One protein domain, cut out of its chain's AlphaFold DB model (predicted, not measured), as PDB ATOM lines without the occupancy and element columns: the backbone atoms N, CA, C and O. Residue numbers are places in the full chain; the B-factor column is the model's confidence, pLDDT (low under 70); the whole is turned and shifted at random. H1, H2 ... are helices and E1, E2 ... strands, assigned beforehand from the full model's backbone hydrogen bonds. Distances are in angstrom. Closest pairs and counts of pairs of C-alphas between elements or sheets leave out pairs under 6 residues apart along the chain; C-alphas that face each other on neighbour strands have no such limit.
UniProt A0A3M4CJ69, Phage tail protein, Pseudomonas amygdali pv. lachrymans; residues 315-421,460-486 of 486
ATOM      1  N   LEU A 315     211.913 346.326 470.309       93.44
ATOM      2  CA  LEU A 315     212.914 347.388 470.447       93.44
ATOM      3  C   LEU A 315     213.493 347.791 469.073       93.44
ATOM      4  O   LEU A 315     214.702 347.734 468.862       93.44
ATOM      5  N   ASN A 316     212.619 348.089 468.105       95.19
ATOM      6  CA  ASN A 316     212.938 348.155 466.672       95.19
ATOM      7  C   ASN A 316     212.742 349.533 466.020       95.19
ATOM      8  O   ASN A 316     212.557 349.609 464.802       95.19
ATOM      9  N   GLY A 317     212.680 350.605 466.810       95.56
ATOM     10  CA  GLY A 317     212.481 351.944 466.257       95.56
ATOM     11  C   GLY A 317     211.151 352.123 465.514       95.56
ATOM     12  O   GLY A 317     211.075 352.923 464.577       95.56
ATOM     13  N   GLY A 318     210.116 351.354 465.868       96.44
ATOM     14  CA  GLY A 318     208.804 351.420 465.224       96.44
ATOM     15  C   GLY A 318     208.150 352.799 465.362       96.44
ATOM     16  O   GLY A 318     208.248 353.433 466.412       96.44
ATOM     17  N   LEU A 319     207.487 353.261 464.298       97.69
ATOM     18  CA  LEU A 319     206.662 354.472 464.324       97.69
ATOM     19  C   LEU A 319     205.271 354.117 464.871       97.69
ATOM     20  O   LEU A 319     204.640 353.178 464.389       97.69
ATOM     21  N   LEU A 320     204.811 354.850 465.881       97.69
ATOM     22  CA  LEU A 320     203.600 354.577 466.655       97.69
ATOM     23  C   LEU A 320     202.673 355.796 466.656       97.69
ATOM     24  O   LEU A 320     203.138 356.935 466.658       97.69
ATOM     25  N   ASN A 321     201.362 355.562 466.720       98.25
ATOM     26  CA  ASN A 321     200.367 356.620 466.884       98.25
ATOM     27  C   ASN A 321     200.193 356.986 468.360       98.25
ATOM     28  O   ASN A 321     200.005 356.112 469.211       98.25
ATOM     29  N   ARG A 322     200.155 358.286 468.658       98.19
ATOM     30  CA  ARG A 322     199.910 358.811 470.013       98.19
ATOM     31  C   ARG A 322     198.511 358.458 470.523       98.19
ATOM     32  O   ARG A 322     198.355 358.193 471.706       98.19
ATOM     33  N   ALA A 323     197.509 358.411 469.640       97.38
ATOM     34  CA  ALA A 323     196.137 358.043 470.003       97.38
ATOM     35  C   ALA A 323     196.004 356.562 470.402       97.38
ATOM     36  O   ALA A 323     195.245 356.235 471.312       97.38
ATOM     37  N   ASP A 324     196.780 355.682 469.764       97.00
ATOM     38  CA  ASP A 324     196.769 354.247 470.053       97.00
ATOM     39  C   ASP A 324     197.617 353.892 471.280       97.00
ATOM     40  O   ASP A 324     197.341 352.889 471.945       97.00
ATOM     41  N   TRP A 325     198.637 354.705 471.576       97.38
ATOM     42  CA  TRP A 325     199.617 354.478 472.643       97.38
ATOM     43  C   TRP A 325     199.873 355.734 473.496       97.38
ATOM     44  O   TRP A 325     201.028 356.146 473.652       97.38
ATOM     45  N   PRO A 326     198.832 356.349 474.086       98.06
ATOM     46  CA  PRO A 326     198.967 357.637 474.767       98.06
ATOM     47  C   PRO A 326     199.881 357.559 475.993       98.06
ATOM     48  O   PRO A 326     200.710 358.439 476.197       98.06
ATOM     49  N   TRP A 327     199.823 356.466 476.762       97.75
ATOM     50  CA  TRP A 327     200.711 356.269 477.913       97.75
ATOM     51  C   TRP A 327     202.178 356.106 477.522       97.75
ATOM     52  O   TRP A 327     203.064 356.519 478.266       97.75
ATOM     53  N   LEU A 328     202.454 355.509 476.361       97.19
ATOM     54  CA  LEU A 328     203.822 355.352 475.880       97.19
ATOM     55  C   LEU A 328     204.370 356.678 475.348       97.19
ATOM     56  O   LEU A 328     205.540 356.981 475.564       97.19
ATOM     57  N   TRP A 329     203.518 357.498 474.732       98.12
ATOM     58  CA  TRP A 329     203.863 358.870 474.372       98.12
ATOM     59  C   TRP A 329     204.138 359.738 475.609       98.12
ATOM     60  O   TRP A 329     205.155 360.432 475.664       98.12
ATOM     61  N   ASP A 330     203.299 359.662 476.643       98.31
ATOM     62  CA  ASP A 330     203.538 360.359 477.912       98.31
ATOM     63  C   ASP A 330     204.839 359.895 478.579       98.31
ATOM     64  O   ASP A 330     205.602 360.713 479.101       98.31
ATOM     65  N   HIS A 331     205.141 358.595 478.513       97.81
ATOM     66  CA  HIS A 331     206.428 358.061 478.950       97.81
ATOM     67  C   HIS A 331     207.589 358.646 478.142       97.81
ATOM     68  O   HIS A 331     208.543 359.138 478.739       97.81
ATOM     69  N   ALA A 332     207.507 358.641 476.809       97.56
ATOM     70  CA  ALA A 332     208.540 359.193 475.940       97.56
ATOM     71  C   ALA A 332     208.852 360.650 476.314       97.56
ATOM     72  O   ALA A 332     210.006 360.973 476.589       97.56
ATOM     73  N   GLN A 333     207.827 361.497 476.446       97.44
ATOM     74  CA  GLN A 333     207.975 362.906 476.839       97.44
ATOM     75  C   GLN A 333     208.652 363.084 478.203       97.44
ATOM     76  O   GLN A 333     209.494 363.966 478.365       97.44
ATOM     77  N   LYS A 334     208.314 362.242 479.186       96.38
ATOM     78  CA  LYS A 334     208.854 362.330 480.555       96.38
ATOM     79  C   LYS A 334     210.157 361.558 480.768       96.38
ATOM     80  O   LYS A 334     210.757 361.674 481.832       96.38
ATOM     81  N   SER A 335     210.601 360.777 479.785       94.62
ATOM     82  CA  SER A 335     211.770 359.895 479.913       94.62
ATOM     83  C   SER A 335     213.101 360.641 480.043       94.62
ATOM     84  O   SER A 335     214.087 360.051 480.479       94.62
ATOM     85  N   GLY A 336     213.164 361.909 479.616       94.06
ATOM     86  CA  GLY A 336     214.428 362.628 479.414       94.06
ATOM     87  C   GLY A 336     215.235 362.127 478.206       94.06
ATOM     88  O   GLY A 336     216.372 362.548 478.012       94.06
ATOM     89  N   MET A 337     214.659 361.232 477.394       95.19
ATOM     90  CA  MET A 337     215.275 360.590 476.226       95.19
ATOM     91  C   MET A 337     214.477 360.830 474.935       95.19
ATOM     92  O   MET A 337     214.613 360.066 473.982       95.19
ATOM     93  N   LEU A 338     213.622 361.858 474.904       97.62
ATOM     94  CA  LEU A 338     212.884 362.261 473.709       97.62
ATOM     95  C   LEU A 338     213.676 363.298 472.910       97.62
ATOM     96  O   LEU A 338     214.027 364.358 473.425       97.62
ATOM     97  N   TYR A 339     213.885 363.007 471.632       97.94
ATOM     98  CA  TYR A 339     214.540 363.884 470.670       97.94
ATOM     99  C   TYR A 339     213.584 364.265 469.533       97.94
ATOM    100  O   TYR A 339     212.527 363.667 469.333       97.94
ATOM    101  N   THR A 340     213.953 365.268 468.742       97.38
ATOM    102  CA  THR A 340     213.253 365.550 467.480       97.38
ATOM    103  C   THR A 340     213.544 364.450 466.462       97.38
ATOM    104  O   THR A 340     214.673 363.964 466.420       97.38
ATOM    105  N   GLU A 341     212.598 364.124 465.578       97.31
ATOM    106  CA  GLU A 341     212.829 363.161 464.481       97.31
ATOM    107  C   GLU A 341     214.048 363.539 463.620       97.31
ATOM    108  O   GLU A 341     214.834 362.675 463.244       97.31
ATOM    109  N   ALA A 342     214.279 364.838 463.393       97.19
ATOM    110  CA  ALA A 342     215.446 365.334 462.656       97.19
ATOM    111  C   ALA A 342     216.797 365.030 463.340       97.19
ATOM    112  O   ALA A 342     217.820 364.941 462.670       97.19
ATOM    113  N   ALA A 343     216.809 364.844 464.662       95.69
ATOM    114  CA  ALA A 343     218.009 364.573 465.457       95.69
ATOM    115  C   ALA A 343     218.206 363.075 465.746       95.69
ATOM    116  O   ALA A 343     218.996 362.715 466.618       95.69
ATOM    117  N   ARG A 344     217.470 362.195 465.052       95.19
ATOM    118  CA  ARG A 344     217.466 360.750 465.319       95.19
ATOM    119  C   ARG A 344     218.838 360.104 465.138       95.19
ATOM    120  O   ARG A 344     219.169 359.191 465.888       95.19
ATOM    121  N   THR A 345     219.613 360.546 464.150       95.44
ATOM    122  CA  THR A 345     220.937 359.981 463.867       95.44
ATOM    123  C   THR A 345     221.863 360.152 465.071       95.44
ATOM    124  O   THR A 345     222.120 361.271 465.515       95.44
ATOM    125  N   GLY A 346     222.364 359.039 465.603       94.12
ATOM    126  CA  GLY A 346     223.174 359.009 466.824       94.12
ATOM    127  C   GLY A 346     222.363 359.048 468.127       94.12
ATOM    128  O   GLY A 346     222.963 359.118 469.205       94.12
ATOM    129  N   LYS A 347     221.024 359.024 468.054       96.44
ATOM    130  CA  LYS A 347     220.054 358.993 469.170       96.44
ATOM    131  C   LYS A 347     219.059 357.836 469.037       96.44
ATOM    132  O   LYS A 347     217.939 357.918 469.533       96.44
ATOM    133  N   GLU A 348     219.451 356.760 468.366       95.50
ATOM    134  CA  GLU A 348     218.594 355.614 468.051       95.50
ATOM    135  C   GLU A 348     218.047 354.911 469.304       95.50
ATOM    136  O   GLU A 348     216.929 354.403 469.278       95.50
ATOM    137  N   GLY A 349     218.782 354.952 470.417       95.56
ATOM    138  CA  GLY A 349     218.333 354.441 471.713       95.56
ATOM    139  C   GLY A 349     217.359 355.362 472.453       95.56
ATOM    140  O   GLY A 349     216.942 355.046 473.564       95.56
ATOM    141  N   GLY A 350     217.032 356.526 471.891       96.31
ATOM    142  CA  GLY A 350     216.032 357.457 472.403       96.31
ATOM    143  C   GLY A 350     214.691 357.341 471.677       96.31
ATOM    144  O   GLY A 350     214.564 356.689 470.643       96.31
ATOM    145  N   TRP A 351     213.677 357.995 472.235       97.81
ATOM    146  CA  TRP A 351     212.399 358.216 471.562       97.81
ATOM    147  C   TRP A 351     212.540 359.392 470.600       97.81
ATOM    148  O   TRP A 351     213.305 360.321 470.873       97.81
ATOM    149  N   THR A 352     211.757 359.424 469.521       98.00
ATOM    150  CA  THR A 352     211.687 360.618 468.665       98.00
ATOM    151  C   THR A 352     210.267 361.096 468.405       98.00
ATOM    152  O   THR A 352     209.300 360.339 468.490       98.00
ATOM    153  N   SER A 353     210.138 362.390 468.110       97.94
ATOM    154  CA  SER A 353     208.858 363.095 467.972       97.94
ATOM    155  C   SER A 353     207.974 362.636 466.806       97.94
ATOM    156  O   SER A 353     206.842 363.116 466.717       97.94
ATOM    157  N   GLY A 354     208.467 361.773 465.907       97.31
ATOM    158  CA  GLY A 354     207.761 361.387 464.686       97.31
ATOM    159  C   GLY A 354     207.459 362.603 463.808       97.31
ATOM    160  O   GLY A 354     208.296 363.492 463.653       97.31
ATOM    161  N   ASP A 355     206.236 362.679 463.293       97.19
ATOM    162  CA  ASP A 355     205.734 363.819 462.505       97.19
ATOM    163  C   ASP A 355     205.512 365.117 463.311       97.19
ATOM    164  O   ASP A 355     205.127 366.137 462.745       97.19
ATOM    165  N   GLY A 356     205.730 365.098 464.630       95.75
ATOM    166  CA  GLY A 356     205.516 366.246 465.510       95.75
ATOM    167  C   GLY A 356     204.072 366.428 465.995       95.75
ATOM    168  O   GLY A 356     203.859 367.185 466.941       95.75
ATOM    169  N   ALA A 357     203.102 365.683 465.466       96.62
ATOM    170  CA  ALA A 357     201.678 365.843 465.759       96.62
ATOM    171  C   ALA A 357     200.997 364.548 466.232       96.62
ATOM    172  O   ALA A 357     200.515 364.485 467.366       96.62
ATOM    173  N   LEU A 358     200.951 363.521 465.384       98.00
ATOM    174  CA  LEU A 358     200.147 362.312 465.579       98.00
ATOM    175  C   LEU A 358     200.991 361.097 465.933       98.00
ATOM    176  O   LEU A 358     200.486 360.170 466.573       98.00
ATOM    177  N   THR A 359     202.262 361.100 465.543       98.56
ATOM    178  CA  THR A 359     203.145 359.949 465.704       98.56
ATOM    179  C   THR A 359     204.311 360.233 466.643       98.56
ATOM    180  O   THR A 359     204.554 361.363 467.075       98.56
ATOM    181  N   PHE A 360     204.995 359.165 467.027       98.38
ATOM    182  CA  PHE A 360     206.270 359.165 467.730       98.38
ATOM    183  C   PHE A 360     206.990 357.852 467.421       98.38
ATOM    184  O   PHE A 360     206.356 356.879 467.008       98.38
ATOM    185  N   ARG A 361     208.306 357.801 467.597       97.81
ATOM    186  CA  ARG A 361     209.091 356.594 467.336       97.81
ATOM    187  C   ARG A 361     209.612 355.989 468.625       97.81
ATOM    188  O   ARG A 361     210.102 356.710 469.496       97.81
ATOM    189  N   GLY A 362     209.526 354.665 468.711       96.31
ATOM    190  CA  GLY A 362     210.184 353.881 469.746       96.31
ATOM    191  C   GLY A 362     211.705 353.891 469.625       96.31
ATOM    192  O   GLY A 362     212.270 354.352 468.637       96.31
ATOM    193  N   THR A 363     212.363 353.327 470.629       96.00
ATOM    194  CA  THR A 363     213.814 353.138 470.632       96.00
ATOM    195  C   THR A 363     214.217 351.976 469.717       96.00
ATOM    196  O   THR A 363     213.530 350.951 469.661       96.00
ATOM    197  N   GLU A 364     215.348 352.096 469.033       95.31
ATOM    198  CA  GLU A 364     215.984 351.041 468.241       95.31
ATOM    199  C   GLU A 364     217.211 350.524 468.984       95.31
ATOM    200  O   GLU A 364     218.156 351.276 469.181       95.31
ATOM    201  N   GLY A 365     217.210 349.251 469.372       94.12
ATOM    202  CA  GLY A 365     218.341 348.643 470.078       94.12
ATOM    203  C   GLY A 365     218.792 347.300 469.533       94.12
ATOM    204  O   GLY A 365     219.605 346.623 470.166       94.12
ATOM    205  N   ARG A 366     218.273 346.875 468.381       94.06
ATOM    206  CA  ARG A 366     218.646 345.587 467.793       94.06
ATOM    207  C   ARG A 366     220.106 345.620 467.349       94.06
ATOM    208  O   ARG A 366     220.545 346.511 466.627       94.06
ATOM    209  N   GLY A 367     220.859 344.604 467.761       93.12
ATOM    210  CA  GLY A 367     222.276 344.475 467.420       93.12
ATOM    211  C   GLY A 367     223.176 345.526 468.080       93.12
ATOM    212  O   GLY A 367     224.253 345.806 467.550       93.12
ATOM    213  N   GLU A 368     222.742 346.136 469.183       94.56
ATOM    214  CA  GLU A 368     223.530 347.083 469.975       94.56
ATOM    215  C   GLU A 368     223.855 346.502 471.352       94.56
ATOM    216  O   GLU A 368     223.047 345.784 471.945       94.56
ATOM    217  N   PHE A 369     225.017 346.856 471.901       94.25
ATOM    218  CA  PHE A 369     225.276 346.635 473.322       94.25
ATOM    219  C   PHE A 369     224.620 347.742 474.147       94.25
ATOM    220  O   PHE A 369     224.687 348.920 473.798       94.25
ATOM    221  N   LEU A 370     224.029 347.384 475.283       92.94
ATOM    222  CA  LEU A 370     223.589 348.378 476.255       92.94
ATOM    223  C   LEU A 370     224.753 348.732 477.172       92.94
ATOM    224  O   LEU A 370     225.401 347.853 477.741       92.94
ATOM    225  N   ARG A 371     224.990 350.030 477.342       91.75
ATOM    226  CA  ARG A 371     225.888 350.545 478.372       91.75
ATOM    227  C   ARG A 371     225.115 351.408 479.347       91.75
ATOM    228  O   ARG A 371     224.195 352.132 478.965       91.75
ATOM    229  N   VAL A 372     225.537 351.364 480.601       94.44
ATOM    230  CA  VAL A 372     225.016 352.266 481.623       94.44
ATOM    231  C   VAL A 372     225.499 353.684 481.308       94.44
ATOM    232  O   VAL A 372     226.672 353.898 480.988       94.44
ATOM    233  N   LEU A 373     224.568 354.633 481.335       94.81
ATOM    234  CA  LEU A 373     224.832 356.057 481.179       94.81
ATOM    235  C   LEU A 373     225.672 356.569 482.355       94.81
ATOM    236  O   LEU A 373     225.472 356.147 483.489       94.81
ATOM    237  N   ASP A 374     226.602 357.485 482.076       92.62
ATOM    238  CA  ASP A 374     227.535 358.008 483.080       92.62
ATOM    239  C   ASP A 374     226.835 358.739 484.235       92.62
ATOM    240  O   ASP A 374     227.262 358.607 485.376       92.62
ATOM    241  N   GLU A 375     225.770 359.492 483.935       92.25
ATOM    242  CA  GLU A 375     224.959 360.240 484.912       92.25
ATOM    243  C   GLU A 375     225.809 360.991 485.955       92.25
ATOM    244  O   GLU A 375     225.578 360.899 487.158       92.25
ATOM    245  N   SER A 376     226.801 361.747 485.467       91.75
ATOM    246  CA  SER A 376     227.707 362.587 486.268       91.75
ATOM    247  C   SER A 376     228.723 361.828 487.130       91.75
ATOM    248  O   SER A 376     229.336 362.425 488.015       91.75
ATOM    249  N   ARG A 377     228.975 360.542 486.851       92.31
ATOM    250  CA  ARG A 377     230.083 359.787 487.459       92.31
ATOM    251  C   ARG A 377     231.462 360.282 486.996       92.31
ATOM    252  O   ARG A 377     232.436 360.091 487.723       92.31
ATOM    253  N   GLY A 378     231.558 360.910 485.823       88.56
ATOM    254  CA  GLY A 378     232.793 361.521 485.319       88.56
ATOM    255  C   GLY A 378     233.655 360.618 484.432       88.56
ATOM    256  O   GLY A 378     234.784 360.983 484.118       88.56
ATOM    257  N   VAL A 379     233.156 359.448 484.023       86.62
ATOM    258  CA  VAL A 379     233.886 358.492 483.172       86.62
ATOM    259  C   VAL A 379     233.594 358.696 481.686       86.62
ATOM    260  O   VAL A 379     234.495 358.548 480.867       86.62
ATOM    261  N   ASP A 380     232.361 359.047 481.324       85.94
ATOM    262  CA  ASP A 380     231.976 359.394 479.947       85.94
ATOM    263  C   ASP A 380     231.047 360.619 479.952       85.94
ATOM    264  O   ASP A 380     229.844 360.526 479.705       85.94
ATOM    265  N   THR A 381     231.609 361.783 480.292       86.00
ATOM    266  CA  THR A 381     230.865 363.035 480.535       86.00
ATOM    267  C   THR A 381     230.171 363.600 479.300       86.00
ATOM    268  O   THR A 381     229.212 364.356 479.428       86.00
ATOM    269  N   SER A 382     230.642 363.265 478.098       86.19
ATOM    270  CA  SER A 382     230.035 363.718 476.839       86.19
ATOM    271  C   SER A 382     228.858 362.839 476.407       86.19
ATOM    272  O   SER A 382     228.182 363.145 475.419       86.19
ATOM    273  N   ARG A 383     228.596 361.739 477.124       90.19
ATOM    274  CA  ARG A 383     227.516 360.823 476.793       90.19
ATOM    275  C   ARG A 383     226.166 361.352 477.245       90.19
ATOM    276  O   ARG A 383     225.975 361.681 478.408       90.19
ATOM    277  N   VAL A 384     225.185 361.297 476.346       93.19
ATOM    278  CA  VAL A 384     223.782 361.599 476.672       93.19
ATOM    279  C   VAL A 384     222.898 360.358 476.559       93.19
ATOM    280  O   VAL A 384     223.204 359.423 475.814       93.19
ATOM    281  N   ALA A 385     221.788 360.350 477.291       95.31
ATOM    282  CA  ALA A 385     220.848 359.235 477.333       95.31
ATOM    283  C   ALA A 385     220.268 358.911 475.940       95.31
ATOM    284  O   ALA A 385     219.920 359.808 475.177       95.31
ATOM    285  N   GLY A 386     220.190 357.632 475.581       95.31
ATOM    286  CA  GLY A 386     219.708 357.160 474.278       95.31
ATOM    287  C   GLY A 386     220.671 357.378 473.114       95.31
ATOM    288  O   GLY A 386     220.345 357.021 471.986       95.31
ATOM    289  N   SER A 387     221.855 357.951 473.352       95.44
ATOM    290  CA  SER A 387     222.825 358.134 472.274       95.44
ATOM    291  C   SER A 387     223.537 356.844 471.898       95.44
ATOM    292  O   SER A 387     223.925 356.051 472.762       95.44
ATOM    293  N   TRP A 388     223.743 356.689 470.598       94.81
ATOM    294  CA  TRP A 388     224.509 355.615 469.994       94.81
ATOM    295  C   TRP A 388     225.992 355.998 469.889       94.81
ATOM    296  O   TRP A 388     226.331 357.153 469.624       94.81
ATOM    297  N   GLN A 389     226.888 355.036 470.111       91.62
ATOM    298  CA  GLN A 389     228.296 355.127 469.723       91.62
ATOM    299  C   GLN A 389     228.624 354.038 468.723       91.62
ATOM    300  O   GLN A 389     228.302 352.866 468.948       91.62
ATOM    301  N   ASP A 390     229.432 354.405 467.735       89.69
ATOM    302  CA  ASP A 390     230.209 353.406 467.031       89.69
ATOM    303  C   ASP A 390     231.246 352.761 467.966       89.69
ATOM    304  O   ASP A 390     231.661 353.329 468.980       89.69
ATOM    305  N   GLY A 391     231.684 351.562 467.606       87.19
ATOM    306  CA  GLY A 391     232.841 350.946 468.232       87.19
ATOM    307  C   GLY A 391     234.154 351.595 467.803       87.19
ATOM    308  O   GLY A 391     234.231 352.234 466.755       87.19
ATOM    309  N   THR A 392     235.214 351.396 468.587       86.94
ATOM    310  CA  THR A 392     236.553 351.865 468.201       86.94
ATOM    311  C   THR A 392     237.119 350.996 467.099       86.94
ATOM    312  O   THR A 392     237.240 349.780 467.279       86.94
ATOM    313  N   TRP A 393     237.521 351.632 466.006       86.31
ATOM    314  CA  TRP A 393     238.245 350.975 464.930       86.31
ATOM    315  C   TRP A 393     239.749 351.033 465.177       86.31
ATOM    316  O   TRP A 393     240.289 352.100 465.476       86.31
ATOM    317  N   LEU A 394     240.409 349.890 465.012       86.44
ATOM    318  CA  LEU A 394     241.859 349.746 464.982       86.44
ATOM    319  C   LEU A 394     242.261 349.217 463.605       86.44
ATOM    320  O   LEU A 394     241.665 348.259 463.105       86.44
ATOM    321  N   ARG A 395     243.278 349.822 462.997       85.06
ATOM    322  CA  ARG A 395     243.870 349.303 461.764       85.06
ATOM    323  C   ARG A 395     244.632 348.014 462.072       85.06
ATOM    324  O   ARG A 395     245.411 347.965 463.023       85.06
ATOM    325  N   THR A 396     244.420 346.972 461.269       82.88
ATOM    326  CA  THR A 396     245.022 345.647 461.513       82.88
ATOM    327  C   THR A 396     246.509 345.590 461.195       82.88
ATOM    328  O   THR A 396     247.187 344.664 461.626       82.88
ATOM    329  N   VAL A 397     247.013 346.554 460.425       77.62
ATOM    330  CA  VAL A 397     248.423 346.662 460.051       77.62
ATOM    331  C   VAL A 397     249.018 347.935 460.635       77.62
ATOM    332  O   VAL A 397     248.347 348.970 460.717       77.62
ATOM    333  N   ALA A 398     250.277 347.841 461.058       78.62
ATOM    334  CA  ALA A 398     251.047 349.011 461.434       78.62
ATOM    335  C   ALA A 398     251.317 349.867 460.189       78.62
ATOM    336  O   ALA A 398     251.513 349.341 459.096       78.62
ATOM    337  N   GLN A 399     251.293 351.180 460.367       78.44
ATOM    338  CA  GLN A 399     251.523 352.170 459.328       78.44
ATOM    339  C   GLN A 399     252.746 353.009 459.681       78.44
ATOM    340  O   GLN A 399     252.922 353.371 460.850       78.44
ATOM    341  N   GLU A 400     253.552 353.349 458.680       78.25
ATOM    342  CA  GLU A 400     254.541 354.412 458.787       78.25
ATOM    343  C   GLU A 400     253.872 355.796 458.804       78.25
ATOM    344  O   GLU A 400     253.009 356.128 457.991       78.25
ATOM    345  N   TRP A 401     254.277 356.647 459.743       74.81
ATOM    346  CA  TRP A 401     253.706 357.986 459.914       74.81
ATOM    347  C   TRP A 401     254.528 359.072 459.201       74.81
ATOM    348  O   TRP A 401     254.747 360.151 459.748       74.81
ATOM    349  N   SER A 402     255.004 358.792 457.984       74.00
ATOM    350  CA  SER A 402     255.736 359.753 457.137       74.00
ATOM    351  C   SER A 402     254.816 360.789 456.473       74.00
ATOM    352  O   SER A 402     255.259 361.880 456.124       74.00
ATOM    353  N   GLY A 403     253.536 360.446 456.270       71.69
ATOM    354  CA  GLY A 403     252.570 361.268 455.531       71.69
ATOM    355  C   GLY A 403     252.805 361.317 454.013       71.69
ATOM    356  O   GLY A 403     252.152 362.104 453.329       71.69
ATOM    357  N   SER A 404     253.729 360.507 453.483       73.25
ATOM    358  CA  SER A 404     254.069 360.411 452.057       73.25
ATOM    359  C   SER A 404     254.741 359.065 451.742       73.25
ATOM    360  O   SER A 404     255.378 358.482 452.619       73.25
ATOM    361  N   ASP A 405     254.646 358.597 450.494       72.88
ATOM    362  CA  ASP A 405     255.199 357.316 450.025       72.88
ATOM    363  C   ASP A 405     256.740 357.352 449.891       72.88
ATOM    364  O   ASP A 405     257.290 357.293 448.782       72.88
ATOM    365  N   VAL A 406     257.441 357.471 451.020       73.00
ATOM    366  CA  VAL A 406     258.904 357.580 451.117       73.00
ATOM    367  C   VAL A 406     259.482 356.319 451.762       73.00
ATOM    368  O   VAL A 406     259.148 355.980 452.892       73.00
ATOM    369  N   GLU A 407     260.392 355.647 451.056       76.06
ATOM    370  CA  GLU A 407     260.990 354.362 451.471       76.06
ATOM    371  C   GLU A 407     262.340 354.523 452.203       76.06
ATOM    372  O   GLU A 407     263.021 353.548 452.511       76.06
ATOM    373  N   THR A 408     262.754 355.763 452.487       74.44
ATOM    374  CA  THR A 408     264.024 356.092 453.150       74.44
ATOM    375  C   THR A 408     263.806 357.018 454.353       74.44
ATOM    376  O   THR A 408     263.045 357.984 454.285       74.44
ATOM    377  N   GLY A 409     264.477 356.734 455.475       75.88
ATOM    378  CA  GLY A 409     264.421 357.541 456.705       75.88
ATOM    379  C   GLY A 409     263.943 356.774 457.942       75.88
ATOM    380  O   GLY A 409     263.751 355.560 457.906       75.88
ATOM    381  N   THR A 410     263.775 357.492 459.057       76.38
ATOM    382  CA  THR A 410     263.269 356.954 460.329       76.38
ATOM    383  C   THR A 410     261.939 357.617 460.658       76.38
ATOM    384  O   THR A 410     261.882 358.831 460.845       76.38
ATOM    385  N   TYR A 411     260.880 356.816 460.755       76.50
ATOM    386  CA  TYR A 411     259.522 357.281 461.032       76.50
ATOM    387  C   TYR A 411     258.896 356.454 462.152       76.50
ATOM    388  O   TYR A 411     259.296 355.314 462.396       76.50
ATOM    389  N   LEU A 412     257.897 357.024 462.827       75.88
ATOM    390  CA  LEU A 412     257.095 356.267 463.782       75.88
ATOM    391  C   LEU A 412     256.315 355.181 463.035       75.88
ATOM    392  O   LEU A 412     255.750 355.440 461.971       75.88
ATOM    393  N   LEU A 413     256.268 353.987 463.620       77.69
ATOM    394  CA  LEU A 413     255.474 352.857 463.155       77.69
ATOM    395  C   LEU A 413     254.380 352.574 464.189       77.69
ATOM    396  O   LEU A 413     254.662 352.486 465.383       77.69
ATOM    397  N   GLY A 414     253.132 352.416 463.753       77.94
ATOM    398  CA  GLY A 414     252.055 352.030 464.666       77.94
ATOM    399  C   GLY A 414     250.703 351.862 463.992       77.94
ATOM    400  O   GLY A 414     250.512 352.264 462.848       77.94
ATOM    401  N   SER A 415     249.745 351.274 464.701       81.19
ATOM    402  CA  SER A 415     248.383 351.096 464.193       81.19
ATOM    403  C   SER A 415     247.560 352.378 464.325       81.19
ATOM    404  O   SER A 415     247.476 352.983 465.397       81.19
ATOM    405  N   GLY A 416     246.898 352.766 463.236       77.69
ATOM    406  CA  GLY A 416     245.891 353.824 463.259       77.69
ATOM    407  C   GLY A 416     244.661 353.430 464.084       77.69
ATOM    408  O   GLY A 416     244.280 352.259 464.139       77.69
ATOM    409  N   HIS A 417     244.021 354.419 464.704       82.31
ATOM    410  CA  HIS A 417     242.726 354.290 465.376       82.31
ATOM    411  C   HIS A 417     241.806 355.427 464.921       82.31
ATOM    412  O   HIS A 417     242.274 356.544 464.714       82.31
ATOM    413  N   ALA A 418     240.509 355.154 464.746       80.81
ATOM    414  CA  ALA A 418     239.579 356.147 464.191       80.81
ATOM    415  C   ALA A 418     238.911 357.033 465.257       80.81
ATOM    416  O   ALA A 418     238.302 358.047 464.922       80.81
ATOM    417  N   GLN A 419     239.021 356.679 466.542       79.19
ATOM    418  CA  GLN A 419     238.426 357.427 467.649       79.19
ATOM    419  C   GLN A 419     239.380 357.490 468.844       79.19
ATOM    420  O   GLN A 419     240.004 356.490 469.199       79.19
ATOM    421  N   ALA A 420     239.453 358.656 469.491       65.56
ATOM    422  CA  ALA A 420     240.193 358.853 470.733       65.56
ATOM    423  C   ALA A 420     239.429 358.207 471.894       65.56
ATOM    424  O   ALA A 420     238.603 358.850 472.536       65.56
ATOM    425  N   ASP A 421     239.670 356.922 472.146       64.00
ATOM    426  CA  ASP A 421     239.073 356.239 473.289       64.00
ATOM    427  C   ASP A 421     240.121 355.458 474.081       64.00
ATOM    428  O   ASP A 421     240.921 354.727 473.498       64.00
ATOM    429  N   MET A 460     258.337 349.335 452.861       74.12
ATOM    430  CA  MET A 460     258.207 349.101 451.423       74.12
ATOM    431  C   MET A 460     256.858 349.644 450.971       74.12
ATOM    432  O   MET A 460     255.869 349.476 451.689       74.12
ATOM    433  N   ARG A 461     256.787 350.256 449.785       74.50
ATOM    434  CA  ARG A 461     255.496 350.614 449.199       74.50
ATOM    435  C   ARG A 461     254.733 349.348 448.829       74.50
ATOM    436  O   ARG A 461     255.135 348.598 447.939       74.50
ATOM    437  N   ASP A 462     253.609 349.138 449.497       68.00
ATOM    438  CA  ASP A 462     252.695 348.053 449.169       68.00
ATOM    439  C   ASP A 462     252.039 348.307 447.799       68.00
ATOM    440  O   ASP A 462     251.438 349.358 447.565       68.00
ATOM    441  N   GLN A 463     252.162 347.351 446.875       70.69
ATOM    442  CA  GLN A 463     251.521 347.422 445.556       70.69
ATOM    443  C   GLN A 463     250.035 347.024 445.601       70.69
ATOM    444  O   GLN A 463     249.323 347.212 444.611       70.69
ATOM    445  N   GLN A 464     249.547 346.491 446.730       67.19
ATOM    446  CA  GLN A 464     248.150 346.120 446.957       67.19
ATOM    447  C   GLN A 464     247.655 346.680 448.299       67.19
ATOM    448  O   GLN A 464     247.840 346.036 449.321       67.19
ATOM    449  N   PRO A 465     246.973 347.837 448.344       64.38
ATOM    450  CA  PRO A 465     246.695 348.529 449.601       64.38
ATOM    451  C   PRO A 465     245.903 347.670 450.602       64.38
ATOM    452  O   PRO A 465     244.685 347.513 450.492       64.38
ATOM    453  N   MET A 466     246.580 347.164 451.636       66.81
ATOM    454  CA  MET A 466     245.940 346.488 452.765       66.81
ATOM    455  C   MET A 466     245.450 347.523 453.791       66.81
ATOM    456  O   MET A 466     246.130 347.872 454.762       66.81
ATOM    457  N   ASN A 467     244.242 348.053 453.582       73.81
ATOM    458  CA  ASN A 467     243.597 348.999 454.501       73.81
ATOM    459  C   ASN A 467     242.434 348.356 455.268       73.81
ATOM    460  O   ASN A 467     241.275 348.741 455.118       73.81
ATOM    461  N   ASN A 468     242.757 347.361 456.092       82.94
ATOM    462  CA  ASN A 468     241.763 346.654 456.889       82.94
ATOM    463  C   ASN A 468     241.654 347.256 458.294       82.94
ATOM    464  O   ASN A 468     242.652 347.478 458.984       82.94
ATOM    465  N   TRP A 469     240.416 347.486 458.722       86.06
ATOM    466  CA  TRP A 469     240.077 347.975 460.054       86.06
ATOM    467  C   TRP A 469     239.196 346.952 460.756       86.06
ATOM    468  O   TRP A 469     238.285 346.387 460.153       86.06
ATOM    469  N   ILE A 470     239.451 346.740 462.043       88.00
ATOM    470  CA  ILE A 470     238.616 345.908 462.910       88.00
ATOM    471  C   ILE A 470     238.032 346.750 464.031       88.00
ATOM    472  O   ILE A 470     238.666 347.680 464.532       88.00
ATOM    473  N   ARG A 471     236.813 346.416 464.444       87.50
ATOM    474  CA  ARG A 471     236.148 347.064 465.569       87.50
ATOM    475  C   ARG A 471     236.496 346.310 466.853       87.50
ATOM    476  O   ARG A 471     236.120 345.152 466.996       87.50
ATOM    477  N   PHE A 472     237.213 346.957 467.769       81.50
ATOM    478  CA  PHE A 472     237.704 346.312 468.994       81.50
ATOM    479  C   PHE A 472     236.713 346.407 470.157       81.50
ATOM    480  O   PHE A 472     236.450 345.427 470.844       81.50
ATOM    481  N   ARG A 473     236.115 347.586 470.368       83.75
ATOM    482  CA  ARG A 473     235.014 347.754 471.328       83.75
ATOM    483  C   ARG A 473     233.694 347.760 470.587       83.75
ATOM    484  O   ARG A 473     233.591 348.390 469.539       83.75
ATOM    485  N   SER A 474     232.690 347.087 471.128       89.56
ATOM    486  CA  SER A 474     231.386 346.992 470.482       89.56
ATOM    487  C   SER A 474     230.663 348.338 470.416       89.56
ATOM    488  O   SER A 474     230.739 349.161 471.334       89.56
ATOM    489  N   ARG A 475     229.900 348.519 469.336       92.31
ATOM    490  CA  ARG A 475     228.904 349.588 469.227       92.31
ATOM    491  C   ARG A 475     227.861 349.464 470.334       92.31
ATOM    492  O   ARG A 475     227.542 348.350 470.763       92.31
ATOM    493  N   ASN A 476     227.399 350.598 470.843       93.88
ATOM    494  CA  ASN A 476     226.601 350.622 472.061       93.88
ATOM    495  C   ASN A 476     225.629 351.799 472.134       93.88
ATOM    496  O   ASN A 476     225.798 352.810 471.455       93.88
ATOM    497  N   MET A 477     224.647 351.674 473.026       95.06
ATOM    498  CA  MET A 477     223.705 352.730 473.386       95.06
ATOM    499  C   MET A 477     223.714 352.992 474.883       95.06
ATOM    500  O   MET A 477     223.721 352.055 475.684       95.06
ATOM    501  N   ALA A 478     223.670 354.267 475.267       95.00
ATOM    502  CA  ALA A 478     223.718 354.663 476.671       95.00
ATOM    503  C   ALA A 478     222.327 354.778 477.295       95.00
ATOM    504  O   ALA A 478     221.556 355.663 476.932       95.00
ATOM    505  N   TYR A 479     222.015 353.902 478.248       95.44
ATOM    506  CA  TYR A 479     220.736 353.880 478.958       95.44
ATOM    507  C   TYR A 479     220.946 354.189 480.444       95.44
ATOM    508  O   TYR A 479     221.928 353.722 481.025       95.44
ATOM    509  N   PRO A 480     220.045 354.952 481.083       93.81
ATOM    510  CA  PRO A 480     220.144 355.233 482.509       93.81
ATOM    511  C   PRO A 480     220.137 353.954 483.355       93.81
ATOM    512  O   PRO A 480     219.327 353.049 483.135       93.81
ATOM    513  N   GLY A 481     221.030 353.886 484.341       92.94
ATOM    514  CA  GLY A 481     221.097 352.762 485.275       92.94
ATOM    515  C   GLY A 481     220.068 352.939 486.384       92.94
ATOM    516  O   GLY A 481     220.069 353.953 487.077       92.94
ATOM    517  N   ARG A 482     219.164 351.977 486.577       91.38
ATOM    518  CA  ARG A 482     218.156 352.037 487.647       91.38
ATOM    519  C   ARG A 482     218.142 350.728 488.419       91.38
ATOM    520  O   ARG A 482     218.174 349.654 487.824       91.38
ATOM    521  N   ILE A 483     218.046 350.829 489.738       92.75
ATOM    522  CA  ILE A 483     217.805 349.697 490.631       92.75
ATOM    523  C   ILE A 483     216.416 349.860 491.244       92.75
ATOM    524  O   ILE A 483     216.033 350.954 491.658       92.75
ATOM    525  N   LYS A 484     215.632 348.780 491.248       88.31
ATOM    526  CA  LYS A 484     214.330 348.772 491.917       88.31
ATOM    527  C   LYS A 484     214.580 348.736 493.424       88.31
ATOM    528  O   LYS A 484     215.287 347.848 493.888       88.31
ATOM    529  N   LEU A 485     214.016 349.693 494.156       88.50
ATOM    530  CA  LEU A 485     214.184 349.789 495.609       88.50
ATOM    531  C   LEU A 485     212.961 349.290 496.395       88.50
ATOM    532  O   LEU A 485     213.136 348.891 497.542       88.50
ATOM    533  N   ILE A 486     211.768 349.262 495.782       65.94
ATOM    534  CA  ILE A 486     210.518 348.669 496.302       65.94
ATOM    535  C   ILE A 486     209.673 348.112 495.161       65.94
ATOM    536  O   ILE A 486     209.587 348.785 494.105       65.94
TER     537      ILE A 486
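What this domain is: This is residues 315 to 421 and 460 to 486 of the 486 residues of the protein "Phage tail protein" of Pseudomonas amygdali pv. lachrymans (UniProt A0A3M4CJ69). Little regular structure: loops run from a head with H1 and strands E1 E2, past E3 E7, to an arm with antiparallel sheet E5 E4 E6. The printed part has 134 residues, 39 in E1, H1 and E2 to E7, class mixed. It is only just loose, close to extended: radius of gyration of the C-alphas 21.3 A, spans 69 by 35 by 20 A.

How they stand to each other: E1, residues 319 to 321, and E2, 359 to 361, have N 320 and O 360 within hydrogen-bond range, 2.8 A. H1, 326 to 334, has every O i to N i+4 pair within range. E4, 393 to 400, and E5, 413 to 417, a hairpin, have N 399 and O 414 2.8 A apart.

Where its parts are: E1 begins at C-alpha 319, (206.662, 354.472, 464.324). After E3, 369 to 372, and E6, 469 to 471, E7, 476 to 479, ends at (220.736, 353.880, 478.958).

The domain as a whole: Residues 422 to 459 are cut out; C-alphas 421 and 460 are 29.9 A apart. 7 printed residues are under pLDDT 70.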